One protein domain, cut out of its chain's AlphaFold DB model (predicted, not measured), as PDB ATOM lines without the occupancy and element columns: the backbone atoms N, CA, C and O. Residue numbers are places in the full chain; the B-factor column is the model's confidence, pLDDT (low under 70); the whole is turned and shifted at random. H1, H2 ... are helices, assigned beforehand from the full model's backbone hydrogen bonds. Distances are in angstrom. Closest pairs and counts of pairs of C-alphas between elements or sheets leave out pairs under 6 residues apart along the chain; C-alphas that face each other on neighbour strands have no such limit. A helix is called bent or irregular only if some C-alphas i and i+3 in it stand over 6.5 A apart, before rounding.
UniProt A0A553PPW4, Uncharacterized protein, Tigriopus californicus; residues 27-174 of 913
ATOM      1  N   ASN A  27      38.942  21.815  44.432       35.38
ATOM      2  CA  ASN A  27      39.676  21.643  45.699       35.38
ATOM      3  C   ASN A  27      41.183  21.624  45.401       35.38
ATOM      4  O   ASN A  27      41.754  20.588  45.065       35.38
ATOM      5  N   GLY A  28      41.774  22.819  45.428       36.22
ATOM      6  CA  GLY A  28      43.024  23.171  44.759       36.22
ATOM      7  C   GLY A  28      44.285  22.397  45.150       36.22
ATOM      8  O   GLY A  28      44.428  21.964  46.284       36.22
ATOM      9  N   MET A  29      45.192  22.305  44.167       39.62
ATOM     10  CA  MET A  29      46.658  22.082  44.163       39.62
ATOM     11  C   MET A  29      47.314  21.018  45.068       39.62
ATOM     12  O   MET A  29      48.353  20.493  44.681       39.62
ATOM     13  N   THR A  30      46.762  20.639  46.215       48.38
ATOM     14  CA  THR A  30      47.382  19.699  47.163       48.38
ATOM     15  C   THR A  30      47.223  18.242  46.729       48.38
ATOM     16  O   THR A  30      48.185  17.483  46.772       48.38
ATOM     17  N   ARG A  31      46.052  17.859  46.197       46.28
ATOM     18  CA  ARG A  31      45.777  16.480  45.741       46.28
ATOM     19  C   ARG A  31      46.552  16.050  44.493       46.28
ATOM     20  O   ARG A  31      46.859  14.871  44.359       46.28
ATOM     21  N   VAL A  32      46.862  16.981  43.588       49.41
ATOM     22  CA  VAL A  32      47.678  16.685  42.392       49.41
ATOM     23  C   VAL A  32      49.123  16.391  42.805       49.41
ATOM     24  O   VAL A  32      49.731  15.459  42.284       49.41
ATOM     25  N   GLY A  33      49.627  17.121  43.807       59.31
ATOM     26  CA  GLY A  33      50.914  16.846  44.438       59.31
ATOM     27  C   GLY A  33      50.976  15.442  45.041       59.31
ATOM     28  O   GLY A  33      51.894  14.695  44.729       59.31
ATOM     29  N   ASP A  34      49.980  15.031  45.825       59.62
ATOM     30  CA  ASP A  34      49.989  13.709  46.472       59.62
ATOM     31  C   ASP A  34      49.887  12.537  45.475       59.62
ATOM     32  O   ASP A  34      50.618  11.559  45.618       59.62
ATOM     33  N   LEU A  35      49.087  12.663  44.405       57.25
ATOM     34  CA  LEU A  35      49.049  11.657  43.329       57.25
ATOM     35  C   LEU A  35      50.398  11.548  42.600       57.25
ATOM     36  O   LEU A  35      50.860  10.448  42.300       57.25
ATOM     37  N   SER A  36      51.040  12.689  42.326       66.38
ATOM     38  CA  SER A  36      52.366  12.710  41.697       66.38
ATOM     39  C   SER A  36      53.447  12.109  42.604       66.38
ATOM     40  O   SER A  36      54.328  11.406  42.121       66.38
ATOM     41  N   ARG A  37      53.344  12.292  43.929       71.94
ATOM     42  CA  ARG A  37      54.245  11.685  44.921       71.94
ATOM     43  C   ARG A  37      54.122  10.167  44.950       71.94
ATOM     44  O   ARG A  37      55.141   9.483  44.934       71.94
ATOM     45  N   GLU A  38      52.902   9.639  44.959       72.31
ATOM     46  CA  GLU A  38      52.664   8.190  44.915       72.31
ATOM     47  C   GLU A  38      53.134   7.570  43.594       72.31
ATOM     48  O   GLU A  38      53.751   6.506  43.612       72.31
ATOM     49  N   ALA A  39      52.926   8.257  42.465       70.44
ATOM     50  CA  ALA A  39      53.425   7.819  41.163       70.44
ATOM     51  C   ALA A  39      54.962   7.753  41.122       70.44
ATOM     52  O   ALA A  39      55.518   6.764  40.652       70.44
ATOM     53  N   ILE A  40      55.653   8.756  41.677       73.25
ATOM     54  CA  ILE A  40      57.120   8.766  41.792       73.25
ATOM     55  C   ILE A  40      57.609   7.631  42.704       73.25
ATOM     56  O   ILE A  40      58.555   6.929  42.361       73.25
ATOM     57  N   LEU A  41      56.962   7.408  43.854       75.75
ATOM     58  CA  LEU A  41      57.329   6.318  44.765       75.75
ATOM     59  C   LEU A  41      57.122   4.937  44.135       75.75
ATOM     60  O   LEU A  41      57.883   4.016  44.428       75.75
ATOM     61  N   GLN A  42      56.105   4.785  43.289       75.56
ATOM     62  CA  GLN A  42      55.864   3.554  42.549       75.56
ATOM     63  C   GLN A  42      56.895   3.365  41.426       75.56
ATOM     64  O   GLN A  42      57.475   2.290  41.337       75.56
ATOM     65  N   ALA A  43      57.231   4.418  40.677       73.44
ATOM     66  CA  ALA A  43      58.291   4.379  39.666       73.44
ATOM     67  C   ALA A  43      59.662   4.002  40.260       73.44
ATOM     68  O   ALA A  43      60.391   3.204  39.681       73.44
ATOM     69  N   ILE A  44      59.979   4.495  41.464       74.31
ATOM     70  CA  ILE A  44      61.195   4.111  42.201       74.31
ATOM     71  C   ILE A  44      61.188   2.619  42.575       74.31
ATOM     72  O   ILE A  44      62.240   1.981  42.546       74.31
ATOM     73  N   LYS A  45      60.030   2.045  42.928       75.06
ATOM     74  CA  LYS A  45      59.909   0.597  43.189       75.06
ATOM     75  C   LYS A  45      60.057  -0.231  41.918       75.06
ATOM     76  O   LYS A  45      60.568  -1.342  41.994       75.06
ATOM     77  N   ASP A  46      59.624   0.325  40.793       76.50
ATOM     78  CA  ASP A  46      59.671  -0.299  39.474       76.50
ATOM     79  C   ASP A  46      61.015  -0.034  38.744       76.50
ATOM     80  O   ASP A  46      61.149  -0.355  37.567       76.50
ATOM     81  N   GLU A  47      62.015   0.529  39.445       71.56
ATOM     82  CA  GLU A  47      63.367   0.873  38.957       71.56
ATOM     83  C   GLU A  47      63.417   1.882  37.786       71.56
ATOM     84  O   GLU A  47      64.440   2.016  37.110       71.56
ATOM     85  N   ASP A  48      62.350   2.652  37.560       71.44
ATOM     86  CA  ASP A  48      62.278   3.641  36.480       71.44
ATOM     87  C   ASP A  48      62.672   5.052  36.966       71.44
ATOM     88  O   ASP A  48      61.873   5.802  37.532       71.44
ATOM     89  N   LEU A  49      63.933   5.437  36.726       66.25
ATOM     90  CA  LEU A  49      64.478   6.757  37.091       66.25
ATOM     91  C   LEU A  49      64.198   7.862  36.056       66.25
ATOM     92  O   LEU A  49      64.640   9.002  36.235       66.25
ATOM     93  N   SER A  50      63.467   7.581  34.973       66.00
ATOM     94  CA  SER A  50      63.157   8.588  33.944       66.00
ATOM     95  C   SER A  50      62.342   9.769  34.495       66.00
ATOM     96  O   SER A  50      62.581  10.918  34.117       66.00
ATOM     97  N   VAL A  51      61.481   9.502  35.480       63.59
ATOM     98  CA  VAL A  51      60.579  10.467  36.135       63.59
ATOM     99  C   VAL A  51      61.332  11.571  36.897       63.59
ATOM    100  O   VAL A  51      60.823  12.680  37.077       63.59
ATOM    101  N   LEU A  52      62.578  11.310  37.310       63.03
ATOM    102  CA  LEU A  52      63.427  12.280  38.015       63.03
ATOM    103  C   LEU A  52      63.973  13.374  37.085       63.03
ATOM    104  O   LEU A  52      64.326  14.455  37.547       63.03
ATOM    105  N   LYS A  53      64.038  13.128  35.771       65.00
ATOM    106  CA  LYS A  53      64.617  14.070  34.795       65.00
ATOM    107  C   LYS A  53      63.635  15.157  34.351       65.00
ATOM    108  O   LYS A  53      64.055  16.112  33.703       65.00
ATOM    109  N   GLU A  54      62.360  15.040  34.709       67.12
ATOM    110  CA  GLU A  54      61.330  16.014  34.354       67.12
ATOM    111  C   GLU A  54      61.402  17.274  35.235       67.12
ATOM    112  O   GLU A  54      61.310  17.212  36.464       67.12
ATOM    113  N   ASP A  55      61.503  18.447  34.603       60.06
ATOM    114  CA  ASP A  55      61.633  19.739  35.300       60.06
ATOM    115  C   ASP A  55      60.426  20.076  36.193       60.06
ATOM    116  O   ASP A  55      60.572  20.765  37.203       60.06
ATOM    117  N   VAL A  56      59.244  19.542  35.868       61.44
ATOM    118  CA  VAL A  56      58.001  19.726  36.640       61.44
ATOM    119  C   VAL A  56      58.119  19.120  38.042       61.44
ATOM    120  O   VAL A  56      57.594  19.677  39.009       61.44
ATOM    121  N   ASN A  57      58.873  18.027  38.176       65.12
ATOM    122  CA  ASN A  57      58.962  17.262  39.416       65.12
ATOM    123  C   ASN A  57      60.002  17.828  40.395       65.12
ATOM    124  O   ASN A  57      59.971  17.495  41.579       65.12
ATOM    125  N   ARG A  58      60.880  18.745  39.961       67.00
ATOM    126  CA  ARG A  58      61.928  19.341  40.817       67.00
ATOM    127  C   ARG A  58      61.372  20.068  42.040       67.00
ATOM    128  O   ARG A  58      61.942  19.961  43.121       67.00
ATOM    129  N   ASN A  59      60.230  20.737  41.895       68.38
ATOM    130  CA  ASN A  59      59.596  21.482  42.986       68.38
ATOM    131  C   ASN A  59      59.041  20.568  44.098       68.38
ATOM    132  O   ASN A  59      58.931  21.000  45.244       68.38
ATOM    133  N   LEU A  60      58.724  19.300  43.796       70.19
ATOM    134  CA  LEU A  60      58.255  18.320  44.788       70.19
ATOM    135  C   LEU A  60      59.375  17.888  45.746       70.19
ATOM    136  O   LEU A  60      59.104  17.626  46.919       70.19
ATOM    137  N   PHE A  61      60.628  17.877  45.278       69.06
ATOM    138  CA  PHE A  61      61.812  17.529  46.074       69.06
ATOM    139  C   PHE A  61      62.272  18.654  47.022       69.06
ATOM    140  O   PHE A  61      63.128  18.436  47.882       69.06
ATOM    141  N   ASN A  62      61.671  19.847  46.957       71.12
ATOM    142  CA  ASN A  62      61.908  20.881  47.971       71.12
ATOM    143  C   ASN A  62      61.345  20.459  49.347       71.12
ATOM    144  O   ASN A  62      61.842  20.901  50.386       71.12
ATOM    145  N   ASP A  63      60.363  19.546  49.382       74.94
ATOM    146  CA  ASP A  63      59.845  18.970  50.625       74.94
ATOM    147  C   ASP A  63      60.808  17.920  51.208       74.94
ATOM    148  O   ASP A  63      60.976  16.807  50.700       74.94
ATOM    149  N   LYS A  64      61.399  18.260  52.358       74.12
ATOM    150  CA  LYS A  64      62.304  17.398  53.128       74.12
ATOM    151  C   LYS A  64      61.706  16.029  53.466       74.12
ATOM    152  O   LYS A  64      62.450  15.051  53.549       74.12
ATOM    153  N   LYS A  65      60.398  15.944  53.728       76.25
ATOM    154  CA  LYS A  65      59.743  14.686  54.118       76.25
ATOM    155  C   LYS A  65      59.629  13.743  52.923       76.25
ATOM    156  O   LYS A  65      59.924  12.560  53.063       76.25
ATOM    157  N   PHE A  66      59.289  14.292  51.761       78.62
ATOM    158  CA  PHE A  66      59.163  13.539  50.520       78.62
ATOM    159  C   PHE A  66      60.518  13.010  50.022       78.62
ATOM    160  O   PHE A  66      60.625  11.838  49.671       78.62
ATOM    161  N   CYS A  67      61.583  13.815  50.102       73.69
ATOM    162  CA  CYS A  67      62.947  13.366  49.785       73.69
ATOM    163  C   CYS A  67      63.395  12.169  50.630       73.69
ATOM    164  O   CYS A  67      63.968  11.214  50.108       73.69
ATOM    165  N   LYS A  68      63.094  12.190  51.933       78.31
ATOM    166  CA  LYS A  68      63.370  11.056  52.819       78.31
ATOM    167  C   LYS A  68      62.592   9.815  52.410       78.31
ATOM    168  O   LYS A  68      63.173   8.745  52.336       78.31
ATOM    169  N   GLU A  69      61.304   9.967  52.129       78.69
ATOM    170  CA  GLU A  69      60.416   8.866  51.755       78.69
ATOM    171  C   GLU A  69      60.825   8.206  50.429       78.69
ATOM    172  O   GLU A  69      60.839   6.979  50.344       78.69
ATOM    173  N   CYS A  70      61.267   8.994  49.442       76.00
ATOM    174  CA  CYS A  70      61.819   8.487  48.182       76.00
ATOM    175  C   CYS A  70      63.073   7.636  48.410       76.00
ATOM    176  O   CYS A  70      63.168   6.518  47.913       76.00
ATOM    177  N   VAL A  71      64.012   8.138  49.215       76.88
ATOM    178  CA  VAL A  71      65.265   7.435  49.522       76.88
ATOM    179  C   VAL A  71      65.019   6.195  50.383       76.88
ATOM    180  O   VAL A  71      65.602   5.147  50.127       76.88
ATOM    181  N   THR A  72      64.132   6.267  51.377       80.12
ATOM    182  CA  THR A  72      63.746   5.103  52.186       80.12
ATOM    183  C   THR A  72      63.090   4.028  51.330       80.12
ATOM    184  O   THR A  72      63.380   2.851  51.521       80.12
ATOM    185  N   THR A  73      62.233   4.421  50.385       77.00
ATOM    186  CA  THR A  73      61.567   3.483  49.475       77.00
ATOM    187  C   THR A  73      62.580   2.839  48.541       77.00
ATOM    188  O   THR A  73      62.625   1.617  48.506       77.00
ATOM    189  N   ALA A  74      63.455   3.624  47.903       75.25
ATOM    190  CA  ALA A  74      64.528   3.106  47.054       75.25
ATOM    191  C   ALA A  74      65.391   2.077  47.800       75.25
ATOM    192  O   ALA A  74      65.518   0.936  47.376       75.25
ATOM    193  N   VAL A  75      65.903   2.439  48.980       76.88
ATOM    194  CA  VAL A  75      66.757   1.551  49.782       76.88
ATOM    195  C   VAL A  75      66.019   0.283  50.234       76.88
ATOM    196  O   VAL A  75      66.627  -0.782  50.303       76.88
ATOM    197  N   ALA A  76      64.724   0.376  50.546       75.12
ATOM    198  CA  ALA A  76      63.937  -0.761  51.017       75.12
ATOM    199  C   ALA A  76      63.467  -1.703  49.896       75.12
ATOM    200  O   ALA A  76      63.280  -2.887  50.170       75.12
ATOM    201  N   SER A  77      63.233  -1.198  48.679       70.25
ATOM    202  CA  SER A  77      62.684  -1.990  47.571       70.25
ATOM    203  C   SER A  77      63.724  -2.458  46.562       70.25
ATOM    204  O   SER A  77      63.588  -3.573  46.074       70.25
ATOM    205  N   THR A  78      64.736  -1.645  46.237       67.44
ATOM    206  CA  THR A  78      65.647  -1.951  45.121       67.44
ATOM    207  C   THR A  78      66.930  -2.650  45.562       67.44
ATOM    208  O   THR A  78      67.470  -3.432  44.793       67.44
ATOM    209  N   GLN A  79      67.441  -2.377  46.775       69.25
ATOM    210  CA  GLN A  79      68.744  -2.869  47.286       69.25
ATOM    211  C   GLN A  79      69.948  -2.646  46.336       69.25
ATOM    212  O   GLN A  79      71.055  -3.105  46.606       69.25
ATOM    213  N   ASN A  80      69.761  -1.898  45.248       74.75
ATOM    214  CA  ASN A  80      70.747  -1.659  44.206       74.75
ATOM    215  C   ASN A  80      71.483  -0.348  44.486       74.75
ATOM    216  O   ASN A  80      70.864   0.715  44.585       74.75
ATOM    217  N   ILE A  81      72.813  -0.430  44.595       72.06
ATOM    218  CA  ILE A  81      73.679   0.708  44.932       72.06
ATOM    219  C   ILE A  81      73.524   1.813  43.881       72.06
ATOM    220  O   ILE A  81      73.225   2.944  44.253       72.06
ATOM    221  N   ASP A  82      73.616   1.471  42.594       73.62
ATOM    222  CA  ASP A  82      73.636   2.423  41.472       73.62
ATOM    223  C   ASP A  82      72.401   3.346  41.434       73.62
ATOM    224  O   ASP A  82      72.524   4.554  41.232       73.62
ATOM    225  N   ILE A  83      71.212   2.802  41.722       74.12
ATOM    226  CA  ILE A  83      69.943   3.552  41.770       74.12
ATOM    227  C   ILE A  83      69.956   4.570  42.916       74.12
ATOM    228  O   ILE A  83      69.498   5.705  42.775       74.12
ATOM    229  N   ILE A  84      70.497   4.176  44.069       73.12
ATOM    230  CA  ILE A  84      70.615   5.047  45.241       73.12
ATOM    231  C   ILE A  84      71.638   6.156  44.966       73.12
ATOM    232  O   ILE A  84      71.395   7.306  45.336       73.12
ATOM    233  N   GLU A  85      72.745   5.845  44.284       72.25
ATOM    234  CA  GLU A  85      73.738   6.841  43.864       72.25
ATOM    235  C   GLU A  85      73.134   7.881  42.915       72.25
ATOM    236  O   GLU A  85      73.331   9.079  43.126       72.25
ATOM    237  N   GLU A  86      72.366   7.442  41.915       76.12
ATOM    238  CA  GLU A  86      71.740   8.320  40.919       76.12
ATOM    239  C   GLU A  86      70.692   9.247  41.560       76.12
ATOM    240  O   GLU A  86      70.673  10.451  41.284       76.12
ATOM    241  N   ILE A  87      69.889   8.736  42.500       73.56
ATOM    242  CA  ILE A  87      68.936   9.549  43.276       73.56
ATOM    243  C   ILE A  87      69.670  10.594  44.125       73.56
ATOM    244  O   ILE A  87      69.246  11.751  44.201       73.56
ATOM    245  N   ILE A  88      70.777  10.224  44.772       73.31
ATOM    246  CA  ILE A  88      71.534  11.163  45.605       73.31
ATOM    247  C   ILE A  88      72.238  12.223  44.747       73.31
ATOM    248  O   ILE A  88      72.209  13.405  45.103       73.31
ATOM    249  N   ASP A  89      72.832  11.849  43.611       73.25
ATOM    250  CA  ASP A  89      73.480  12.805  42.707       73.25
ATOM    251  C   ASP A  89      72.452  13.784  42.110       73.25
ATOM    252  O   ASP A  89      72.701  14.997  42.075       73.25
ATOM    253  N   PHE A  90      71.242  13.311  41.790       75.00
ATOM    254  CA  PHE A  90      70.110  14.161  41.410       75.00
ATOM    255  C   PHE A  90      69.743  15.172  42.510       75.00
ATOM    256  O   PHE A  90      69.666  16.377  42.253       75.00
ATOM    257  N   LEU A  91      69.601  14.734  43.766       71.00
ATOM    258  CA  LEU A  91      69.272  15.625  44.890       71.00
ATOM    259  C   LEU A  91      70.342  16.710  45.129       71.00
ATOM    260  O   LEU A  91      70.012  17.816  45.572       71.00
ATOM    261  N   THR A  92      71.610  16.435  44.799       67.44
ATOM    262  CA  THR A  92      72.708  17.417  44.909       67.44
ATOM    263  C   THR A  92      72.726  18.465  43.786       67.44
ATOM    264  O   THR A  92      73.274  19.564  43.971       67.44
ATOM    265  N   THR A  93      72.131  18.147  42.631       68.69
ATOM    266  CA  THR A  93      72.139  18.975  41.413       68.69
ATOM    267  C   THR A  93      70.818  19.702  41.141       68.69
ATOM    268  O   THR A  93      70.845  20.722  40.455       68.69
ATOM    269  N   ALA A  94      69.694  19.244  41.701       61.84
ATOM    270  CA  ALA A  94      68.355  19.728  41.355       61.84
ATOM    271  C   ALA A  94      68.039  21.191  41.751       61.84
ATOM    272  O   ALA A  94      67.452  21.906  40.939       61.84
ATOM    273  N   SER A  95      68.395  21.658  42.962       63.69
ATOM    274  CA  SER A  95      68.123  23.038  43.428       63.69
ATOM    275  C   SER A  95      69.000  23.480  44.625       63.69
ATOM    276  O   SER A  95      69.693  22.662  45.235       63.69
ATOM    277  N   GLU A  96      68.987  24.774  44.984       62.69
ATOM    278  CA  GLU A  96      69.677  25.281  46.190       62.69
ATOM    279  C   GLU A  96      68.986  24.870  47.506       62.69
ATOM    280  O   GLU A  96      69.678  24.572  48.479       62.69
ATOM    281  N   GLU A  97      67.650  24.777  47.543       63.38
ATOM    282  CA  GLU A  97      66.896  24.325  48.728       63.38
ATOM    283  C   GLU A  97      67.009  22.808  48.950       63.38
ATOM    284  O   GLU A  97      67.213  22.360  50.083       63.38
ATOM    285  N   THR A  98      66.974  21.998  47.883       63.75
ATOM    286  CA  THR A  98      67.190  20.538  47.971       63.75
ATOM    287  C   THR A  98      68.574  20.218  48.520       63.75
ATOM    288  O   THR A  98      68.718  19.283  49.304       63.75
ATOM    289  N   ARG A  99      69.582  21.040  48.199       64.00
ATOM    290  CA  ARG A  99      70.959  20.903  48.690       64.00
ATOM    291  C   ARG A  99      71.060  21.000  50.218       64.00
ATOM    292  O   ARG A  99      71.877  20.296  50.807       64.00
ATOM    293  N   GLY A 100      70.193  21.782  50.870       63.47
ATOM    294  CA  GLY A 100      70.071  21.823  52.334       63.47
ATOM    295  C   GLY A 100      69.431  20.564  52.945       63.47
ATOM    296  O   GLY A 100      69.668  20.246  54.111       63.47
ATOM    297  N   ASN A 101      68.662  19.807  52.156       70.94
ATOM    298  CA  ASN A 101      67.989  18.569  52.567       70.94
ATOM    299  C   ASN A 101      68.799  17.293  52.262       70.94
ATOM    300  O   ASN A 101      68.450  16.218  52.765       70.94
ATOM    301  N   VAL A 102      69.883  17.397  51.482       71.38
ATOM    302  CA  VAL A 102      70.749  16.266  51.099       71.38
ATOM    303  C   VAL A 102      71.318  15.553  52.328       71.38
ATOM    304  O   VAL A 102      71.182  14.339  52.421       71.38
ATOM    305  N   ASP A 103      71.845  16.273  53.327       70.19
ATOM    306  CA  ASP A 103      72.378  15.671  54.568       70.19
ATOM    307  C   ASP A 103      71.348  14.780  55.282       70.19
ATOM    308  O   ASP A 103      71.616  13.642  55.667       70.19
ATOM    309  N   ALA A 104      70.118  15.282  55.410       73.75
ATOM    310  CA  ALA A 104      69.034  14.560  56.062       73.75
ATOM    311  C   ALA A 104      68.571  13.339  55.254       73.75
ATOM    312  O   ALA A 104      68.128  12.359  55.854       73.75
ATOM    313  N   SER A 105      68.666  13.406  53.925       75.56
ATOM    314  CA  SER A 105      68.312  12.315  53.012       75.56
ATOM    315  C   SER A 105      69.388  11.226  53.024       75.56
ATOM    316  O   SER A 105      69.062  10.049  53.115       75.56
ATOM    317  N   ILE A 106      70.668  11.608  53.075       74.69
ATOM    318  CA  ILE A 106      71.803  10.688  53.236       74.69
ATOM    319  C   ILE A 106      71.746   9.972  54.593       74.69
ATOM    320  O   ILE A 106      71.909   8.754  54.669       74.69
ATOM    321  N   LYS A 107      71.487  10.710  55.681       78.00
ATOM    322  CA  LYS A 107      71.312  10.128  57.021       78.00
ATOM    323  C   LYS A 107      70.170   9.105  57.047       78.00
ATOM    324  O   LYS A 107      70.300   8.073  57.703       78.00
ATOM    325  N   GLU A 108      69.080   9.360  56.319       81.69
ATOM    326  CA  GLU A 108      67.953   8.428  56.182       81.69
ATOM    327  C   GLU A 108      68.280   7.229  55.272       81.69
ATOM    328  O   GLU A 108      67.868   6.113  55.586       81.69
ATOM    329  N   ALA A 109      69.076   7.424  54.211       78.31
ATOM    330  CA  ALA A 109      69.588   6.353  53.351       78.31
ATOM    331  C   ALA A 109      70.412   5.352  54.164       78.31
ATOM    332  O   ALA A 109      70.118   4.162  54.175       78.31
ATOM    333  N   LEU A 110      71.387   5.856  54.929       77.94
ATOM    334  CA  LEU A 110      72.229   5.052  55.815       77.94
ATOM    335  C   LEU A 110      71.395   4.340  56.880       77.94
ATOM    336  O   LEU A 110      71.602   3.159  57.143       77.94
ATOM    337  N   ARG A 111      70.420   5.030  57.482       80.62
ATOM    338  CA  ARG A 111      69.522   4.423  58.471       80.62
ATOM    339  C   ARG A 111      68.699   3.281  57.878       80.62
ATOM    340  O   ARG A 111      68.510   2.266  58.545       80.62
ATOM    341  N   SER A 112      68.199   3.464  56.660       80.06
ATOM    342  CA  SER A 112      67.397   2.467  55.949       80.06
ATOM    343  C   SER A 112      68.265   1.290  55.505       80.06
ATOM    344  O   SER A 112      67.868   0.153  55.716       80.06
ATOM    345  N   ALA A 113      69.484   1.543  55.022       79.75
ATOM    346  CA  ALA A 113      70.426   0.506  54.606       79.75
ATOM    347  C   ALA A 113      70.858  -0.368  55.792       79.75
ATOM    348  O   ALA A 113      70.811  -1.590  55.713       79.75
ATOM    349  N   VAL A 114      71.161   0.246  56.941       77.69
ATOM    350  CA  VAL A 114      71.462  -0.490  58.182       77.69
ATOM    351  C   VAL A 114      70.249  -1.295  58.670       77.69
ATOM    352  O   VAL A 114      70.421  -2.353  59.259       77.69
ATOM    353  N   LYS A 115      69.017  -0.833  58.421       80.12
ATOM    354  CA  LYS A 115      67.787  -1.563  58.783       80.12
ATOM    355  C   LYS A 115      67.532  -2.788  57.891       80.12
ATOM    356  O   LYS A 115      66.823  -3.691  58.314       80.12
ATOM    357  N   VAL A 116      68.066  -2.792  56.672       80.31
ATOM    358  CA  VAL A 116      67.968  -3.908  55.718       80.31
ATOM    359  C   VAL A 116      69.025  -4.991  56.003       80.31
ATOM    360  O   VAL A 116      68.951  -6.070  55.430       80.31
ATOM    361  N   GLU A 117      69.954  -4.733  56.932       73.75
ATOM    362  CA  GLU A 117      71.036  -5.641  57.350       73.75
ATOM    363  C   GLU A 117      72.040  -6.007  56.232       73.75
ATOM    364  O   GLU A 117      72.792  -6.972  56.348       73.75
ATOM    365  N   ASP A 118      72.109  -5.215  55.155       77.38
ATOM    366  CA  ASP A 118      73.050  -5.445  54.053       77.38
ATOM    367  C   ASP A 118      74.365  -4.663  54.243       77.38
ATOM    368  O   ASP A 118      74.420  -3.431  54.147       77.38
ATOM    369  N   GLU A 119      75.455  -5.394  54.497       76.19
ATOM    370  CA  GLU A 119      76.805  -4.844  54.657       76.19
ATOM    371  C   GLU A 119      77.323  -4.165  53.378       76.19
ATOM    372  O   GLU A 119      77.953  -3.103  53.452       76.19
ATOM    373  N   HIS A 120      77.056  -4.747  52.206       76.38
ATOM    374  CA  HIS A 120      77.573  -4.250  50.931       76.38
ATOM    375  C   HIS A 120      76.935  -2.917  50.555       76.38
ATOM    376  O   HIS A 120      77.634  -2.003  50.114       76.38
ATOM    377  N   LEU A 121      75.637  -2.777  50.813       76.81
ATOM    378  CA  LEU A 121      74.890  -1.550  50.577       76.81
ATOM    379  C   LEU A 121      75.395  -0.399  51.455       76.81
ATOM    380  O   LEU A 121      75.640   0.706  50.973       76.81
ATOM    381  N   VAL A 122      75.609  -0.658  52.749       76.44
ATOM    382  CA  VAL A 122      76.102   0.353  53.699       76.44
ATOM    383  C   VAL A 122      77.515   0.818  53.336       76.44
ATOM    384  O   VAL A 122      77.796   2.019  53.377       76.44
ATOM    385  N   LEU A 123      78.408  -0.108  52.974       77.38
ATOM    386  CA  LEU A 123      79.777   0.222  52.570       77.38
ATOM    387  C   LEU A 123      79.828   0.922  51.207       77.38
ATOM    388  O   LEU A 123      80.562   1.899  51.077       77.38
ATOM    389  N   GLY A 124      79.024   0.482  50.234       74.12
ATOM    390  CA  GLY A 124      78.930   1.103  48.909       74.12
ATOM    391  C   GLY A 124      78.462   2.555  48.989       74.12
ATOM    392  O   GLY A 124      79.113   3.455  48.462       74.12
ATOM    393  N   ILE A 125      77.413   2.806  49.777       74.75
ATOM    394  CA  ILE A 125      76.921   4.156  50.066       74.75
ATOM    395  C   ILE A 125      78.032   5.015  50.708       74.75
ATOM    396  O   ILE A 125      78.282   6.141  50.275       74.75
ATOM    397  N   LEU A 126      78.750   4.495  51.712       74.19
ATOM    398  CA  LEU A 126      79.857   5.210  52.364       74.19
ATOM    399  C   LEU A 126      81.042   5.495  51.422       74.19
ATOM    400  O   LEU A 126      81.649   6.569  51.518       74.19
ATOM    401  N   ASP A 127      81.376   4.572  50.518       75.56
ATOM    402  CA  ASP A 127      82.452   4.728  49.534       75.56
ATOM    403  C   ASP A 127      82.121   5.787  48.479       75.56
ATOM    404  O   ASP A 127      82.971   6.636  48.184       75.56
ATOM    405  N   ASN A 128      80.885   5.827  47.976       72.69
ATOM    406  CA  ASN A 128      80.437   6.881  47.065       72.69
ATOM    407  C   ASN A 128      80.589   8.269  47.699       72.69
ATOM    408  O   ASN A 128      81.220   9.172  47.138       72.69
ATOM    409  N   PHE A 129      80.137   8.421  48.945       66.38
ATOM    410  CA  PHE A 129      80.313   9.669  49.688       66.38
ATOM    411  C   PHE A 129      81.778  10.025  49.931       66.38
ATOM    412  O   PHE A 129      82.156  11.200  49.880       66.38
ATOM    413  N   HIS A 130      82.632   9.030  50.176       67.25
ATOM    414  CA  HIS A 130      84.061   9.272  50.325       67.25
ATOM    415  C   HIS A 130      84.721   9.724  49.017       67.25
ATOM    416  O   HIS A 130      85.706  10.465  49.064       67.25
ATOM    417  N   ASN A 131      84.201   9.334  47.859       68.75
ATOM    418  CA  ASN A 131      84.798   9.652  46.565       68.75
ATOM    419  C   ASN A 131      84.242  10.953  45.958       68.75
ATOM    420  O   ASN A 131      84.994  11.702  45.324       68.75
ATOM    421  N   ASN A 132      82.978  11.299  46.219       68.44
ATOM    422  CA  ASN A 132      82.325  12.453  45.604       68.44
ATOM    423  C   ASN A 132      82.734  13.795  46.255       68.44
ATOM    424  O   ASN A 132      82.388  14.122  47.395       68.44
ATOM    425  N   LYS A 133      83.484  14.622  45.509       63.31
ATOM    426  CA  LYS A 133      84.000  15.924  45.981       63.31
ATOM    427  C   LYS A 133      82.897  16.945  46.285       63.31
ATOM    428  O   LYS A 133      83.107  17.778  47.162       63.31
ATOM    429  N   LYS A 134      81.749  16.878  45.596       62.53
ATOM    430  CA  LYS A 134      80.616  17.806  45.788       62.53
ATOM    431  C   LYS A 134      79.898  17.582  47.121       62.53
ATOM    432  O   LYS A 134      79.376  18.521  47.709       62.53
ATOM    433  N   ILE A 135      79.899  16.346  47.619       62.81
ATOM    434  CA  ILE A 135      79.223  15.980  48.870       62.81
ATOM    435  C   ILE A 135      80.082  16.376  50.083       62.81
ATOM    436  O   ILE A 135      79.574  16.911  51.066       62.81
ATOM    437  N   LYS A 136      81.413  16.260  49.970       61.31
ATOM    438  CA  LYS A 136      82.369  16.700  51.008       61.31
ATOM    439  C   LYS A 136      82.300  18.189  51.353       61.31
ATOM    440  O   LYS A 136      82.721  18.566  52.440       61.31
ATOM    441  N   THR A 137      81.833  19.035  50.435       62.53
ATOM    442  CA  THR A 137      81.675  20.477  50.682       62.53
ATOM    443  C   THR A 137      80.378  20.823  51.410       62.53
ATOM    444  O   THR A 137      80.255  21.936  51.906       62.53
ATOM    445  N   LEU A 138      79.416  19.896  51.464       58.56
ATOM    446  CA  LEU A 138      78.064  20.137  51.977       58.56
ATOM    447  C   LEU A 138      77.834  19.560  53.376       58.56
ATOM    448  O   LEU A 138      77.004  20.084  54.112       58.56
ATOM    449  N   THR A 139      78.569  18.516  53.756       61.41
ATOM    450  CA  THR A 139      78.375  17.800  55.026       61.41
ATOM    451  C   THR A 139      79.697  17.371  55.649       61.41
ATOM    452  O   THR A 139      80.596  16.914  54.938       61.41
ATOM    453  N   ASP A 140      79.808  17.447  56.982       67.81
ATOM    454  CA  ASP A 140      80.967  16.902  57.693       67.81
ATOM    455  C   ASP A 140      80.922  15.366  57.675       67.81
ATOM    456  O   ASP A 140      80.043  14.723  58.254       67.81
ATOM    457  N   MET A 141      81.915  14.762  57.017       66.19
ATOM    458  CA  MET A 141      82.073  13.308  56.930       66.19
ATOM    459  C   MET A 141      82.137  12.643  58.310       66.19
ATOM    460  O   MET A 141      81.727  11.493  58.455       66.19
ATOM    461  N   ASN A 142      82.654  13.331  59.334       68.25
ATOM    462  CA  ASN A 142      82.741  12.760  60.677       68.25
ATOM    463  C   ASN A 142      81.364  12.607  61.334       68.25
ATOM    464  O   ASN A 142      81.124  11.584  61.976       68.25
ATOM    465  N   GLU A 143      80.467  13.576  61.138       71.12
ATOM    466  CA  GLU A 143      79.114  13.573  61.704       71.12
ATOM    467  C   GLU A 143      78.255  12.458  61.087       71.12
ATOM    468  O   GLU A 143      77.550  11.732  61.788       71.12
ATOM    469  N   LEU A 144      78.376  12.257  59.774       70.94
ATOM    470  CA  LEU A 144      77.688  11.196  59.036       70.94
ATOM    471  C   LEU A 144      78.159   9.794  59.430       70.94
ATOM    472  O   LEU A 144      77.336   8.905  59.647       70.94
ATOM    473  N   ILE A 145      79.472   9.593  59.579       73.94
ATOM    474  CA  ILE A 145      80.013   8.312  60.054       73.94
ATOM    475  C   ILE A 145      79.544   8.040  61.487       73.94
ATOM    476  O   ILE A 145      79.210   6.907  61.822       73.94
ATOM    477  N   GLU A 146      79.482   9.060  62.343       73.69
ATOM    478  CA  GLU A 146      78.955   8.912  63.703       73.69
ATOM    479  C   GLU A 146      77.458   8.601  63.720       73.69
ATOM    480  O   GLU A 146      77.026   7.768  64.518       73.69
ATOM    481  N   HIS A 147      76.682   9.173  62.797       75.88
ATOM    482  CA  HIS A 147      75.281   8.820  62.594       75.88
ATOM    483  C   HIS A 147      75.110   7.371  62.107       75.88
ATOM    484  O   HIS A 147      74.248   6.657  62.617       75.88
ATOM    485  N   ALA A 148      75.949   6.898  61.180       75.88
ATOM    486  CA  ALA A 148      75.941   5.507  60.716       75.88
ATOM    487  C   ALA A 148      76.297   4.526  61.845       75.88
ATOM    488  O   ALA A 148      75.593   3.543  62.065       75.88
ATOM    489  N   VAL A 149      77.339   4.836  62.625       79.62
ATOM    490  CA  VAL A 149      77.740   4.059  63.811       79.62
ATOM    491  C   VAL A 149      76.635   4.066  64.872       79.62
ATOM    492  O   VAL A 149      76.393   3.043  65.509       79.62
ATOM    493  N   TYR A 150      75.941   5.189  65.067       80.81
ATOM    494  CA  TYR A 150      74.771   5.267  65.942       80.81
ATOM    495  C   TYR A 150      73.623   4.391  65.441       80.81
ATOM    496  O   TYR A 150      73.076   3.621  66.222       80.81
ATOM    497  N   CYS A 151      73.295   4.442  64.149       79.94
ATOM    498  CA  CYS A 151      72.248   3.605  63.564       79.94
ATOM    499  C   CYS A 151      72.571   2.112  63.701       79.94
ATOM    500  O   CYS A 151      71.702   1.353  64.119       79.94
ATOM    501  N   ALA A 152      73.817   1.710  63.443       78.00
ATOM    502  CA  ALA A 152      74.269   0.329  63.629       78.00
ATOM    503  C   ALA A 152      74.198  -0.105  65.102       78.00
ATOM    504  O   ALA A 152      73.752  -1.205  65.413       78.00
ATOM    505  N   ALA A 153      74.547   0.789  66.032       77.06
ATOM    506  CA  ALA A 153      74.399   0.531  67.461       77.06
ATOM    507  C   ALA A 153      72.930   0.403  67.907       77.06
ATOM    508  O   ALA A 153      72.641  -0.330  68.851       77.06
ATOM    509  N   VAL A 154      72.013   1.124  67.255       80.38
ATOM    510  CA  VAL A 154      70.570   1.106  67.549       80.38
ATOM    511  C   VAL A 154      69.879  -0.134  66.991       80.38
ATOM    512  O   VAL A 154      69.012  -0.667  67.677       80.38
ATOM    513  N   GLN A 155      70.257  -0.586  65.791       78.25
ATOM    514  CA  GLN A 155      69.680  -1.772  65.135       78.25
ATOM    515  C   GLN A 155      70.212  -3.098  65.672       78.25
ATOM    516  O   GLN A 155      69.796  -4.159  65.236       78.25
ATOM    517  N   GLU A 156      71.102  -3.039  66.652       72.88
ATOM    518  CA  GLU A 156      71.586  -4.215  67.345       72.88
ATOM    519  C   GLU A 156      72.455  -5.176  66.488       72.88
ATOM    520  O   GLU A 156      72.714  -6.310  66.891       72.88
ATOM    521  N   ASP A 157      73.037  -4.713  65.381       76.81
ATOM    522  CA  ASP A 157      73.919  -5.539  64.544       76.81
ATOM    523  C   ASP A 157      75.412  -5.306  64.854       76.81
ATOM    524  O   ASP A 157      75.958  -4.210  64.688       76.81
ATOM    525  N   SER A 158      76.089  -6.359  65.321       78.19
ATOM    526  CA  SER A 158      77.520  -6.341  65.647       78.19
ATOM    527  C   SER A 158      78.424  -6.394  64.409       78.19
ATOM    528  O   SER A 158      79.512  -5.812  64.435       78.19
ATOM    529  N   ASN A 159      77.998  -7.064  63.335       79.56
ATOM    530  CA  ASN A 159      78.808  -7.275  62.133       79.56
ATOM    531  C   ASN A 159      78.895  -5.985  61.320       79.56
ATOM    532  O   ASN A 159      79.993  -5.494  61.061       79.56
ATOM    533  N   ILE A 160      77.746  -5.365  61.040       80.06
ATOM    534  CA  ILE A 160      77.671  -4.077  60.336       80.06
ATOM    535  C   ILE A 160      78.423  -2.995  61.113       80.06
ATOM    536  O   ILE A 160      79.205  -2.237  60.535       80.06
ATOM    537  N   LEU A 161      78.258  -2.948  62.441       81.31
ATOM    538  CA  LEU A 161      78.994  -2.011  63.289       81.31
ATOM    539  C   LEU A 161      80.513  -2.197  63.152       81.31
ATOM    540  O   LEU A 161      81.249  -1.215  63.018       81.31
ATOM    541  N   HIS A 162      80.991  -3.442  63.177       80.75
ATOM    542  CA  HIS A 162      82.408  -3.746  63.015       80.75
ATOM    543  C   HIS A 162      82.912  -3.373  61.613       80.75
ATOM    544  O   HIS A 162      83.983  -2.777  61.492       80.75
ATOM    545  N   SER A 163      82.141  -3.647  60.562       80.19
ATOM    546  CA  SER A 163      82.504  -3.330  59.176       80.19
ATOM    547  C   SER A 163      82.555  -1.829  58.902       80.19
ATOM    548  O   SER A 163      83.551  -1.355  58.350       80.19
ATOM    549  N   ILE A 164      81.589  -1.046  59.398       79.38
ATOM    550  CA  ILE A 164      81.613   0.429  59.328       79.38
ATOM    551  C   ILE A 164      82.853   0.988  60.043       79.38
ATOM    552  O   ILE A 164      83.543   1.879  59.537       79.38
ATOM    553  N   LEU A 165      83.170   0.474  61.235       77.81
ATOM    554  CA  LEU A 165      84.318   0.940  62.018       77.81
ATOM    555  C   LEU A 165      85.660   0.532  61.389       77.81
ATOM    556  O   LEU A 165      86.592   1.341  61.357       77.81
ATOM    557  N   LYS A 166      85.750  -0.679  60.832       80.81
ATOM    558  CA  LYS A 166      86.904  -1.167  60.064       80.81
ATOM    559  C   LYS A 166      87.136  -0.325  58.808       80.81
ATOM    560  O   LYS A 166      88.278   0.050  58.541       80.81
ATOM    561  N   TRP A 167      86.071   0.018  58.087       79.19
ATOM    562  CA  TRP A 167      86.107   0.914  56.931       79.19
ATOM    563  C   TRP A 167      86.607   2.319  57.304       79.19
ATOM    564  O   TRP A 167      87.499   2.868  56.658       79.19
ATOM    565  N   ASN A 168      86.123   2.889  58.413       75.69
ATOM    566  CA  ASN A 168      86.594   4.194  58.890       75.69
ATOM    567  C   ASN A 168      88.100   4.168  59.217       75.69
ATOM    568  O   ASN A 168      88.843   5.087  58.869       75.69
ATOM    569  N   LEU A 169      88.571   3.091  59.853       71.81
ATOM    570  CA  LEU A 169      89.985   2.934  60.182       71.81
ATOM    571  C   LEU A 169      90.858   2.814  58.919       71.81
ATOM    572  O   LEU A 169      91.892   3.477  58.835       71.81
ATOM    573  N   SER A 170      90.431   2.026  57.924       68.50
ATOM    574  CA  SER A 170      91.174   1.826  56.669       68.50
ATOM    575  C   SER A 170      91.262   3.101  55.821       68.50
ATOM    576  O   SER A 170      92.283   3.364  55.185       68.50
ATOM    577  N   ASN A 171      90.239   3.951  55.850       64.50
ATOM    578  CA  ASN A 171      90.257   5.216  55.118       64.50
ATOM    579  C   ASN A 171      91.023   6.326  55.860       64.50
ATOM    580  O   ASN A 171      91.598   7.210  55.220       64.50
ATOM    581  N   LYS A 172      91.139   6.258  57.195       61.34
ATOM    582  CA  LYS A 172      92.073   7.109  57.954       61.34
ATOM    583  C   LYS A 172      93.536   6.741  57.704       61.34
ATOM    584  O   LYS A 172      94.358   7.646  57.573       61.34
ATOM    585  N   THR A 173      93.873   5.456  57.589       51.00
ATOM    586  CA  THR A 173      95.252   5.024  57.295       51.00
ATOM    587  C   THR A 173      95.683   5.379  55.869       51.00
ATOM    588  O   THR A 173      96.813   5.827  55.687       51.00
ATOM    589  N   LYS A 174      94.780   5.328  54.876       47.59
ATOM    590  CA  LYS A 174      95.037   5.821  53.502       47.59
ATOM    591  C   LYS A 174      95.365   7.324  53.423       47.59
ATOM    592  O   LYS A 174      96.054   7.749  52.502       47.59
TER     593      LYS A 174
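What this domain is: This is residues 27 to 174 of the 913 residues of an uncharacterized protein of Tigriopus californicus (UniProt A0A553PPW4). Helices stand side by side in two rows, stacked as hairpins along one long axis: H1, H4, H6 and H9 make one row, and H5, H7 and H10 the other, running against it. Short H2 packs on H1 at one end of the stack, and the last residues of H3 meet H6 near its beginning, making a corner. The printed part has 148 residues with ten named helices, H1 to H10 in chain order, and no named strand; its class is all helix. H4, H5, H6, H7, H9 and H10 form an up-and-down bundle, each running against the one before it. The whole is compact, with a radius of gyration of the C-alphas of 15.7 A, yet elongated, spanning 55 by 29 by 23 A.

Where its parts are: Find C-alpha 96 at (69.677, 25.281, 46.190); from there H6, residues 96 to 115, runs 29.7 A, with a kink of 36 degrees near residue 104. Before it come H5, residues 81 to 93, H4, residues 64 to 77 and 20.2 A long, H3, residues 55 to 62, and H2, residues 49 to 53. H1, residues 30 to 45, begins at C-alpha 30, (47.382, 19.699, 47.163), and spans 23.2 A. After H6 look for H7, residues 119 to 131, H8, residues 133 to 136, and H9, residues 141 to 154. H10, residues 158 to 174, runs 24.5 A to C-alpha 174 at (95.037, 5.821, 53.502). H3 and H6 are irregular, but only just: C-alphas 56 and 59 are 6.8 A apart, and C-alphas 100 and 103 are 6.9 A apart.

How they stand to each other: Start at the hub, H6, which touches five helices. It touches H4 the same way, closest at the C-alphas of Lys 68 and Ser 105, 5.1 A. With residues 107 to 114 alone it touches H9, closest at the C-alphas of Arg 111 and Cys 151, 5.8 A. H6 and H7 form a hairpin, closest at the C-alphas of Ala 113 and Val 122, 5.8 A. H9 and H10 are another, at a shallow tilt of 18 degrees. H1 touches H4 at 27 degrees, the same way. H2 only just touches H1, with 3 pairs of C-alphas within 8 A; H8 only just touches H7, with 3 such pairs, only at the corner. H1 and H10 are apart. Every O i to N i+4 pair is within hydrogen-bond range in H1, H4, H5, H7, H9 and H10; in H6 12 of 16 are, in H2 0 of 1 and in H3 0 of 4, beside O i to N i+3 counts of 2 of 2 in H2 and 4 of 5 in H3, and H8 is too short for an O i to N i+4 pair.

The domain as a whole: The two C-alphas farthest apart, those of Asn 27 and Thr 173, are 59.2 A apart. The printed part has no cut, and the links between the helices are tight. Residues 27 to 32, of which 30 to 32 belong to H1, stand free. Mean pLDDT of the printed part is 70.7; 52 residues are under 70, among them 27 to 36, 49 to 59 and 129 to 142.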